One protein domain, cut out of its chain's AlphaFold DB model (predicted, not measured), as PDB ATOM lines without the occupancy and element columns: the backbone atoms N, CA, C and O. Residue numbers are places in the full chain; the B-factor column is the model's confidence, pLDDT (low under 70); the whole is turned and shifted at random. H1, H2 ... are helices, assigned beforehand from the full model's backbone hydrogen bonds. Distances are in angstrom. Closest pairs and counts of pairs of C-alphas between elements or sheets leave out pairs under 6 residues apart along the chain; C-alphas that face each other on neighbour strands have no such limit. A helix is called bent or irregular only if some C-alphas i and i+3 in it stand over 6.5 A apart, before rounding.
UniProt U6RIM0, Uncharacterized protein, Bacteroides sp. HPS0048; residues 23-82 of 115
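AT A GLANCE: This is residues 23 to 82 of the 115 residues of an uncharacterized protein of Bacteroides sp. HPS0048 (UniProt U6RIM0). One long helix, H2, forms the bar of a loose, open frame, with a helix set across each of its two ends: H1 at the end where H2 begins and H3 at the end where H2 ends. H1 and H3 lie on the same side of H2 and are apart from each other, and the long loop of residues 60 to 71 swings out from the end of H2 before the chain comes back to H3. The printed part has 60 residues with three named helices in the order H1, H2, H3 and no named strand; the class is all helix. The whole is loose, with a radius of gyration of the C-alphas of 13.4 A, and the C-alphas span 36 by 26 by 19 A along the three main axes.

IN THESE COORDINATES: The printed part begins at Arg 23, and residues 23 to 25 lead into H1. H1 is residues 26 to 39, 20.1 A from first to last C-alpha, and C-alpha 26 stands at (-26.639, 31.886, 17.022). After residues 40 to 43 comes H2, residues 44 to 59, the longest helix with 16 residues and 22.5 A; C-alpha 44 is at (-16.843, 36.207, 9.736). Residues 60 to 71 hold no named element. H3 is residues 72 to 78, 10.2 A long, and C-alpha 78 is at (-20.144, 24.958, -8.021). Residues 79 to 82 follow it.

HOW THE PARTS SIT: H1 touches H2 with residues 32 to 36 alone, and H2 touches H1 with residues 44 to 47 alone. Their closest C-alphas are those of Lys 36 and Val 44, 6.2 A apart. The lines of H1 and H2 stand at 80 degrees, about perpendicular. H2 touches H3 with residues 54 to 59 alone, and the closest C-alphas are those of Val 58 and Glu 75, 6.2 A apart. The lines of H2 and H3 stand at 85 degrees, about perpendicular. H1 and H3 are apart. In H1, H2 and H3 each O i to N i+4 pair is within hydrogen-bond range, and no helix is bent or irregular.

THE WHOLE: The two C-alphas farthest apart are those of Pro 26 and Glu 62, at 37.4 A, while the first and last printed C-alphas, of Arg 23 and Ser 82, are 23.5 A apart. The printed part has no cut. The link from H1 to H2 is tight, with 4 residues, and the link from H2 to H3 is long, with 12 residues, whose C-alphas lie 11 to 19 A from the mean of the C-alphas. The mean pLDDT of the printed part of this model is 83.4, with means of 94 in H1, 86 in H2 and 72 in H3. Confidence is low, under 70, at residue 67 and at residues 77 to 82, of which 77 and 78 belong to H3.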
ATOM      1  N   ARG A  23     -27.832  36.582   7.099       84.19
ATOM      2  CA  ARG A  23     -28.387  36.289   8.429       84.19
ATOM      3  C   ARG A  23     -27.989  34.882   8.856       84.19
ATOM      4  O   ARG A  23     -28.251  33.930   8.130       84.19
ATOM      5  N   LEU A  24     -27.395  34.772  10.040       86.25
ATOM      6  CA  LEU A  24     -27.058  33.507  10.687       86.25
ATOM      7  C   LEU A  24     -27.785  33.434  12.030       86.25
ATOM      8  O   LEU A  24     -27.878  34.438  12.739       86.25
ATOM      9  N   ASN A  25     -28.277  32.253  12.392       91.19
ATOM     10  CA  ASN A  25     -28.735  31.992  13.752       91.19
ATOM     11  C   ASN A  25     -27.526  31.884  14.721       91.19
ATOM     12  O   ASN A  25     -26.376  31.793  14.270       91.19
ATOM     13  N   PRO A  26     -27.739  31.897  16.052       92.56
ATOM     14  CA  PRO A  26     -26.639  31.886  17.022       92.56
ATOM     15  C   PRO A  26     -25.696  30.677  16.899       92.56
ATOM     16  O   PRO A  26     -24.481  30.822  17.039       92.56
ATOM     17  N   GLU A  27     -26.225  29.491  16.590       92.00
ATOM     18  CA  GLU A  27     -25.423  28.272  16.432       92.00
ATOM     19  C   GLU A  27     -24.566  28.310  15.164       92.00
ATOM     20  O   GLU A  27     -23.377  27.984  15.193       92.00
ATOM     21  N   GLN A  28     -25.144  28.767  14.053       91.19
ATOM     22  CA  GLN A  28     -24.439  28.991  12.794       91.19
ATOM     23  C   GLN A  28     -23.325  30.021  12.977       91.19
ATOM     24  O   GLN A  28     -22.206  29.802  12.510       91.19
ATOM     25  N   TYR A  29     -23.593  31.109  13.702       94.06
ATOM     26  CA  TYR A  29     -22.580  32.115  14.003       94.06
ATOM     27  C   TYR A  29     -21.447  31.545  14.865       94.06
ATOM     28  O   TYR A  29     -20.275  31.761  14.559       94.06
ATOM     29  N   LYS A  30     -21.768  30.752  15.896       96.06
ATOM     30  CA  LYS A  30     -20.762  30.069  16.726       96.06
ATOM     31  C   LYS A  30     -19.865  29.156  15.884       96.06
ATOM     32  O   LYS A  30     -18.643  29.200  16.028       96.06
ATOM     33  N   ARG A  31     -20.454  28.380  14.968       95.06
ATOM     34  CA  ARG A  31     -19.716  27.531  14.016       95.06
ATOM     35  C   ARG A  31     -18.826  28.356  13.084       95.06
ATOM     36  O   ARG A  31     -17.652  28.032  12.929       95.06
ATOM     37  N   ALA A  32     -19.352  29.438  12.512       92.69
ATOM     38  CA  ALA A  32     -18.593  30.332  11.639       92.69
ATOM     39  C   ALA A  32     -17.411  30.982  12.375       92.69
ATOM     40  O   ALA A  32     -16.317  31.074  11.824       92.69
ATOM     41  N   ASN A  33     -17.599  31.377  13.637       95.56
ATOM     42  CA  ASN A  33     -16.535  31.961  14.446       95.56
ATOM     43  C   ASN A  33     -15.427  30.937  14.758       95.56
ATOM     44  O   ASN A  33     -14.252  31.269  14.669       95.56
ATOM     45  N   ALA A  34     -15.774  29.675  15.033       96.19
ATOM     46  CA  ALA A  34     -14.779  28.613  15.217       96.19
ATOM     47  C   ALA A  34     -13.952  28.349  13.942       96.19
ATOM     48  O   ALA A  34     -12.737  28.173  14.014       96.19
ATOM     49  N   ILE A  35     -14.592  28.366  12.766       94.06
ATOM     50  CA  ILE A  35     -13.910  28.257  11.463       94.06
ATOM     51  C   ILE A  35     -12.985  29.458  11.249       94.06
ATOM     52  O   ILE A  35     -11.829  29.286  10.863       94.06
ATOM     53  N   LYS A  36     -13.475  30.667  11.544       93.88
ATOM     54  CA  LYS A  36     -12.698  31.904  11.449       93.88
ATOM     55  C   LYS A  36     -11.382  31.794  12.225       93.88
ATOM     56  O   LYS A  36     -10.329  32.032  11.638       93.88
ATOM     57  N   GLU A  37     -11.440  31.379  13.491       94.88
ATOM     58  CA  GLU A  37     -10.248  31.177  14.329       94.88
ATOM     59  C   GLU A  37      -9.340  30.065  13.776       94.88
ATOM     60  O   GLU A  37      -8.139  30.268  13.610       94.88
ATOM     61  N   LYS A  38      -9.910  28.906  13.414       94.25
ATOM     62  CA  LYS A  38      -9.150  27.738  12.937       94.25
ATOM     63  C   LYS A  38      -8.315  28.028  11.684       94.25
ATOM     64  O   LYS A  38      -7.199  27.528  11.569       94.25
ATOM     65  N   TYR A  39      -8.859  28.794  10.743       90.81
ATOM     66  CA  TYR A  39      -8.221  29.069   9.449       90.81
ATOM     67  C   TYR A  39      -7.595  30.473   9.367       90.81
ATOM     68  O   TYR A  39      -7.032  30.846   8.336       90.81
ATOM     69  N   GLY A  40      -7.633  31.245  10.460       90.31
ATOM     70  CA  GLY A  40      -6.949  32.532  10.573       90.31
ATOM     71  C   GLY A  40      -7.562  33.649   9.724       90.31
ATOM     72  O   GLY A  40      -6.814  34.466   9.170       90.31
ATOM     73  N   PHE A  41      -8.894  33.667   9.615       90.69
ATOM     74  CA  PHE A  41      -9.654  34.790   9.061       90.69
ATOM     75  C   PHE A  41      -9.754  35.924  10.097       90.69
ATOM     76  O   PHE A  41      -9.893  35.696  11.296       90.69
ATOM     77  N   LYS A  42      -9.735  37.175   9.644       90.38
ATOM     78  CA  LYS A  42      -9.884  38.395  10.450       90.38
ATOM     79  C   LYS A  42     -11.296  38.546  11.010       90.38
ATOM     80  O   LYS A  42     -11.486  39.102  12.086       90.38
ATOM     81  N   SER A  43     -12.308  38.101  10.265       91.12
ATOM     82  CA  SER A  43     -13.717  38.235  10.649       91.12
ATOM     83  C   SER A  43     -14.597  37.212   9.930       91.12
ATOM     84  O   SER A  43     -14.228  36.688   8.883       91.12
ATOM     85  N   VAL A  44     -15.806  36.979  10.451       90.81
ATOM     86  CA  VAL A  44     -16.843  36.207   9.736       90.81
ATOM     87  C   VAL A  44     -17.226  36.886   8.412       90.81
ATOM     88  O   VAL A  44     -17.567  36.218   7.441       90.81
ATOM     89  N   TYR A  45     -17.105  38.213   8.334       89.56
ATOM     90  CA  TYR A  45     -17.313  38.956   7.094       89.56
ATOM     91  C   TYR A  45     -16.247  38.646   6.030       89.56
ATOM     92  O   TYR A  45     -16.573  38.572   4.852       89.56
ATOM     93  N   GLU A  46     -14.992  38.400   6.418       87.31
ATOM     94  CA  GLU A  46     -13.941  37.989   5.474       87.31
ATOM     95  C   GLU A  46     -14.219  36.597   4.886       87.31
ATOM     96  O   GLU A  46     -13.975  36.375   3.703       87.31
ATOM     97  N   ILE A  47     -14.811  35.689   5.673       89.38
ATOM     98  CA  ILE A  47     -15.306  34.405   5.156       89.38
ATOM     99  C   ILE A  47     -16.389  34.649   4.098       89.38
ATOM    100  O   ILE A  47     -16.344  34.056   3.027       89.38
ATOM    101  N   ASN A  48     -17.342  35.547   4.364       88.44
ATOM    102  CA  ASN A  48     -18.400  35.884   3.409       88.44
ATOM    103  C   ASN A  48     -17.839  36.479   2.105       88.44
ATOM    104  O   ASN A  48     -18.229  36.052   1.024       88.44
ATOM    105  N   GLN A  49     -16.869  37.393   2.202       85.88
ATOM    106  CA  GLN A  49     -16.163  37.931   1.035       85.88
ATOM    107  C   GLN A  49     -15.443  36.836   0.241       85.88
ATOM    108  O   GLN A  49     -15.516  36.821  -0.984       85.88
ATOM    109  N   TYR A  50     -14.771  35.905   0.925       86.00
ATOM    110  CA  TYR A  50     -14.101  34.778   0.277       86.00
ATOM    111  C   TYR A  50     -15.087  33.865  -0.460       86.00
ATOM    112  O   TYR A  50     -14.790  33.428  -1.570       86.00
ATOM    113  N   LEU A  51     -16.262  33.608   0.124       87.31
ATOM    114  CA  LEU A  51     -17.319  32.826  -0.518       87.31
ATOM    115  C   LEU A  51     -17.824  33.506  -1.794       87.31
ATOM    116  O   LEU A  51     -17.882  32.848  -2.827       87.31
ATOM    117  N   TRP A  52     -18.123  34.809  -1.752       87.06
ATOM    118  CA  TRP A  52     -18.541  35.554  -2.946       87.06
ATOM    119  C   TRP A  52     -17.462  35.577  -4.025       87.06
ATOM    120  O   TRP A  52     -17.762  35.312  -5.183       87.06
ATOM    121  N   ALA A  53     -16.205  35.827  -3.649       83.75
ATOM    122  CA  ALA A  53     -15.094  35.823  -4.594       83.75
ATOM    123  C   ALA A  53     -14.895  34.441  -5.234       83.75
ATOM    124  O   ALA A  53     -14.674  34.338  -6.431       83.75
ATOM    125  N   SER A  54     -14.999  33.368  -4.448       84.62
ATOM    126  CA  SER A  54     -14.875  31.997  -4.956       84.62
ATOM    127  C   SER A  54     -16.030  31.630  -5.885       84.62
ATOM    128  O   SER A  54     -15.804  31.026  -6.924       84.62
ATOM    129  N   PHE A  55     -17.254  32.025  -5.527       85.75
ATOM    130  CA  PHE A  55     -18.444  31.792  -6.339       85.75
ATOM    131  C   PHE A  55     -18.365  32.511  -7.690       85.75
ATOM    132  O   PHE A  55     -18.560  31.869  -8.715       85.75
ATOM    133  N   LEU A  56     -18.029  33.807  -7.710       85.69
ATOM    134  CA  LEU A  56     -17.941  34.589  -8.952       85.69
ATOM    135  C   LEU A  56     -16.855  34.062  -9.894       85.69
ATOM    136  O   LEU A  56     -17.109  33.941 -11.083       85.69
ATOM    137  N   ARG A  57     -15.700  33.643  -9.361       83.31
ATOM    138  CA  ARG A  57     -14.621  33.046 -10.168       83.31
ATOM    139  C   ARG A  57     -15.044  31.800 -10.942       83.31
ATOM    140  O   ARG A  57     -14.483  31.533 -11.996       83.31
ATOM    141  N   VAL A  58     -15.976  31.020 -10.396       82.69
ATOM    142  CA  VAL A  58     -16.445  29.772 -11.019       82.69
ATOM    143  C   VAL A  58     -17.700  30.021 -11.860       82.69
ATOM    144  O   VAL A  58     -17.844  29.431 -12.928       82.69
ATOM    145  N   ALA A  59     -18.599  30.895 -11.395       84.62
ATOM    146  CA  ALA A  59     -19.890  31.183 -12.029       84.62
ATOM    147  C   ALA A  59     -19.814  32.178 -13.184       84.62
ATOM    148  O   ALA A  59     -20.664  32.136 -14.069       84.62
ATOM    149  N   ASP A  60     -18.815  33.055 -13.172       84.75
ATOM    150  CA  ASP A  60     -18.607  34.086 -14.181       84.75
ATOM    151  C   ASP A  60     -17.103  34.278 -14.470       84.75
ATOM    152  O   ASP A  60     -16.520  35.322 -14.163       84.75
ATOM    153  N   PRO A  61     -16.430  33.250 -15.022       82.88
ATOM    154  CA  PRO A  61     -14.992  33.299 -15.272       82.88
ATOM    155  C   PRO A  61     -14.605  34.306 -16.367       82.88
ATOM    156  O   PRO A  61     -13.463  34.756 -16.394       82.88
ATOM    157  N   GLU A  62     -15.527  34.678 -17.264       83.06
ATOM    158  CA  GLU A  62     -15.264  35.626 -18.360       83.06
ATOM    159  C   GLU A  62     -14.956  37.043 -17.855       83.06
ATOM    160  O   GLU A  62     -14.167  37.762 -18.470       83.06
ATOM    161  N   HIS A  63     -15.542  37.430 -16.718       82.50
ATOM    162  CA  HIS A  63     -15.359  38.745 -16.099       82.50
ATOM    163  C   HIS A  63     -14.320  38.741 -14.967       82.50
ATOM    164  O   HIS A  63     -14.128  39.757 -14.293       82.50
ATOM    165  N   GLU A  64     -13.627  37.621 -14.745       78.81
ATOM    166  CA  GLU A  64     -12.620  37.515 -13.698       78.81
ATOM    167  C   GLU A  64     -11.233  37.946 -14.204       78.81
ATOM    168  O   GLU A  64     -10.578  37.278 -15.000       78.81
ATOM    169  N   GLU A  65     -10.725  39.057 -13.666       75.81
ATOM    170  CA  GLU A  65      -9.366  39.526 -13.956       75.81
ATOM    171  C   GLU A  65      -8.276  38.706 -13.238       75.81
ATOM    172  O   GLU A  65      -7.081  38.908 -13.477       75.81
ATOM    173  N   ASN A  66      -8.629  37.891 -12.238       74.31
ATOM    174  CA  ASN A  66      -7.692  36.999 -11.562       74.31
ATOM    175  C   ASN A  66      -7.537  35.661 -12.303       74.31
ATOM    176  O   ASN A  66      -8.403  34.793 -12.232       74.31
ATOM    177  N   THR A  67      -6.371  35.467 -12.914       69.12
ATOM    178  CA  THR A  67      -5.992  34.238 -13.626       69.12
ATOM    179  C   THR A  67      -5.433  33.136 -12.727       69.12
ATOM    180  O   THR A  67      -5.057  32.079 -13.235       69.12
ATOM    181  N   ASP A  68      -5.350  33.350 -11.407       75.38
ATOM    182  CA  ASP A  68      -5.013  32.276 -10.476       75.38
ATOM    183  C   ASP A  68      -5.978  31.098 -10.714       75.38
ATOM    184  O   ASP A  68      -7.173  31.320 -10.936       75.38
ATOM    185  N   PRO A  69      -5.526  29.837 -10.640       70.56
ATOM    186  CA  PRO A  69      -6.442  28.706 -10.683       70.56
ATOM    187  C   PRO A  69      -7.348  28.718  -9.442       70.56
ATOM    188  O   PRO A  69      -6.925  29.069  -8.331       70.56
ATOM    189  N   VAL A  70      -8.631  28.401  -9.623       74.12
ATOM    190  CA  VAL A  70      -9.530  28.097  -8.502       74.12
ATOM    191  C   VAL A  70      -9.176  26.686  -8.023       74.12
ATOM    192  O   VAL A  70      -8.979  25.820  -8.865       74.12
ATOM    193  N   PRO A  71      -9.049  26.421  -6.710       79.69
ATOM    194  CA  PRO A  71      -8.805  25.059  -6.237       79.69
ATOM    195  C   PRO A  71      -9.904  24.093  -6.701       79.69
ATOM    196  O   PRO A  71     -11.082  24.415  -6.544       79.69
ATOM    197  N   ASP A  72      -9.528  22.902  -7.174       73.31
ATOM    198  CA  ASP A  72     -10.440  21.885  -7.731       73.31
ATOM    199  C   ASP A  72     -11.634  21.569  -6.808       73.31
ATOM    200  O   ASP A  72     -12.759  21.365  -7.261       73.31
ATOM    201  N   GLU A  73     -11.419  21.578  -5.485       73.38
ATOM    202  CA  GLU A  73     -12.474  21.379  -4.478       73.38
ATOM    203  C   GLU A  73     -13.587  22.434  -4.577       73.38
ATOM    204  O   GLU A  73     -14.765  22.120  -4.417       73.38
ATOM    205  N   ILE A  74     -13.220  23.688  -4.840       75.06
ATOM    206  CA  ILE A  74     -14.151  24.813  -4.971       75.06
ATOM    207  C   ILE A  74     -14.851  24.761  -6.330       75.06
ATOM    208  O   ILE A  74     -16.054  25.001  -6.399       75.06
ATOM    209  N   GLU A  75     -14.131  24.402  -7.391       71.50
ATOM    210  CA  GLU A  75     -14.705  24.232  -8.726       71.50
ATOM    211  C   GLU A  75     -15.780  23.133  -8.732       71.50
ATOM    212  O   GLU A  75     -16.916  23.359  -9.158       71.50
ATOM    213  N   ALA A  76     -15.483  21.978  -8.128       73.94
ATOM    214  CA  ALA A  76     -16.427  20.873  -7.988       73.94
ATOM    215  C   ALA A  76     -17.673  21.233  -7.152       73.94
ATOM    216  O   ALA A  76     -18.759  20.717  -7.416       73.94
ATOM    217  N   MET A  77     -17.553  22.131  -6.163       69.69
ATOM    218  CA  MET A  77     -18.691  22.586  -5.347       69.69
ATOM    219  C   MET A  77     -19.719  23.408  -6.135       69.69
ATOM    220  O   MET A  77     -20.887  23.436  -5.740       69.69
ATOM    221  N   PHE A  78     -19.298  24.073  -7.214       69.69
ATOM    222  CA  PHE A  78     -20.144  24.958  -8.021       69.69
ATOM    223  C   PHE A  78     -20.420  24.431  -9.439       69.69
ATOM    224  O   PHE A  78     -21.235  25.012 -10.142       69.69
ATOM    225  N   CYS A  79     -19.817  23.304  -9.836       64.19
ATOM    226  CA  CYS A  79     -19.937  22.701 -11.171       64.19
ATOM    227  C   CYS A  79     -21.389  22.391 -11.603       64.19
ATOM    228  O   CYS A  79     -21.716  22.472 -12.783       64.19
ATOM    229  N   ASP A  80     -22.280  22.087 -10.654       63.50
ATOM    230  CA  ASP A  80     -23.665  21.689 -10.925       63.50
ATOM    231  C   ASP A  80     -24.666  22.745 -10.419       63.50
ATOM    232  O   ASP A  80     -25.496  22.465  -9.553       63.50
ATOM    233  N   TYR A  81     -24.588  23.984 -10.935       61.25
ATOM    234  CA  TYR A  81     -25.463  25.139 -10.606       61.25
ATOM    235  C   TYR A  81     -26.981  24.839 -10.536       61.25
ATOM    236  O   TYR A  81     -27.764  25.654 -10.047       61.25
ATOM    237  N   SER A  82     -27.397  23.663 -11.001       55.62
ATOM    238  CA  SER A  82     -28.742  23.095 -11.041       55.62
ATOM    239  C   SER A  82     -29.456  22.928  -9.687       55.62
ATOM    240  O   SER A  82     -30.671  22.748  -9.673       55.62
TER     241      SER A  82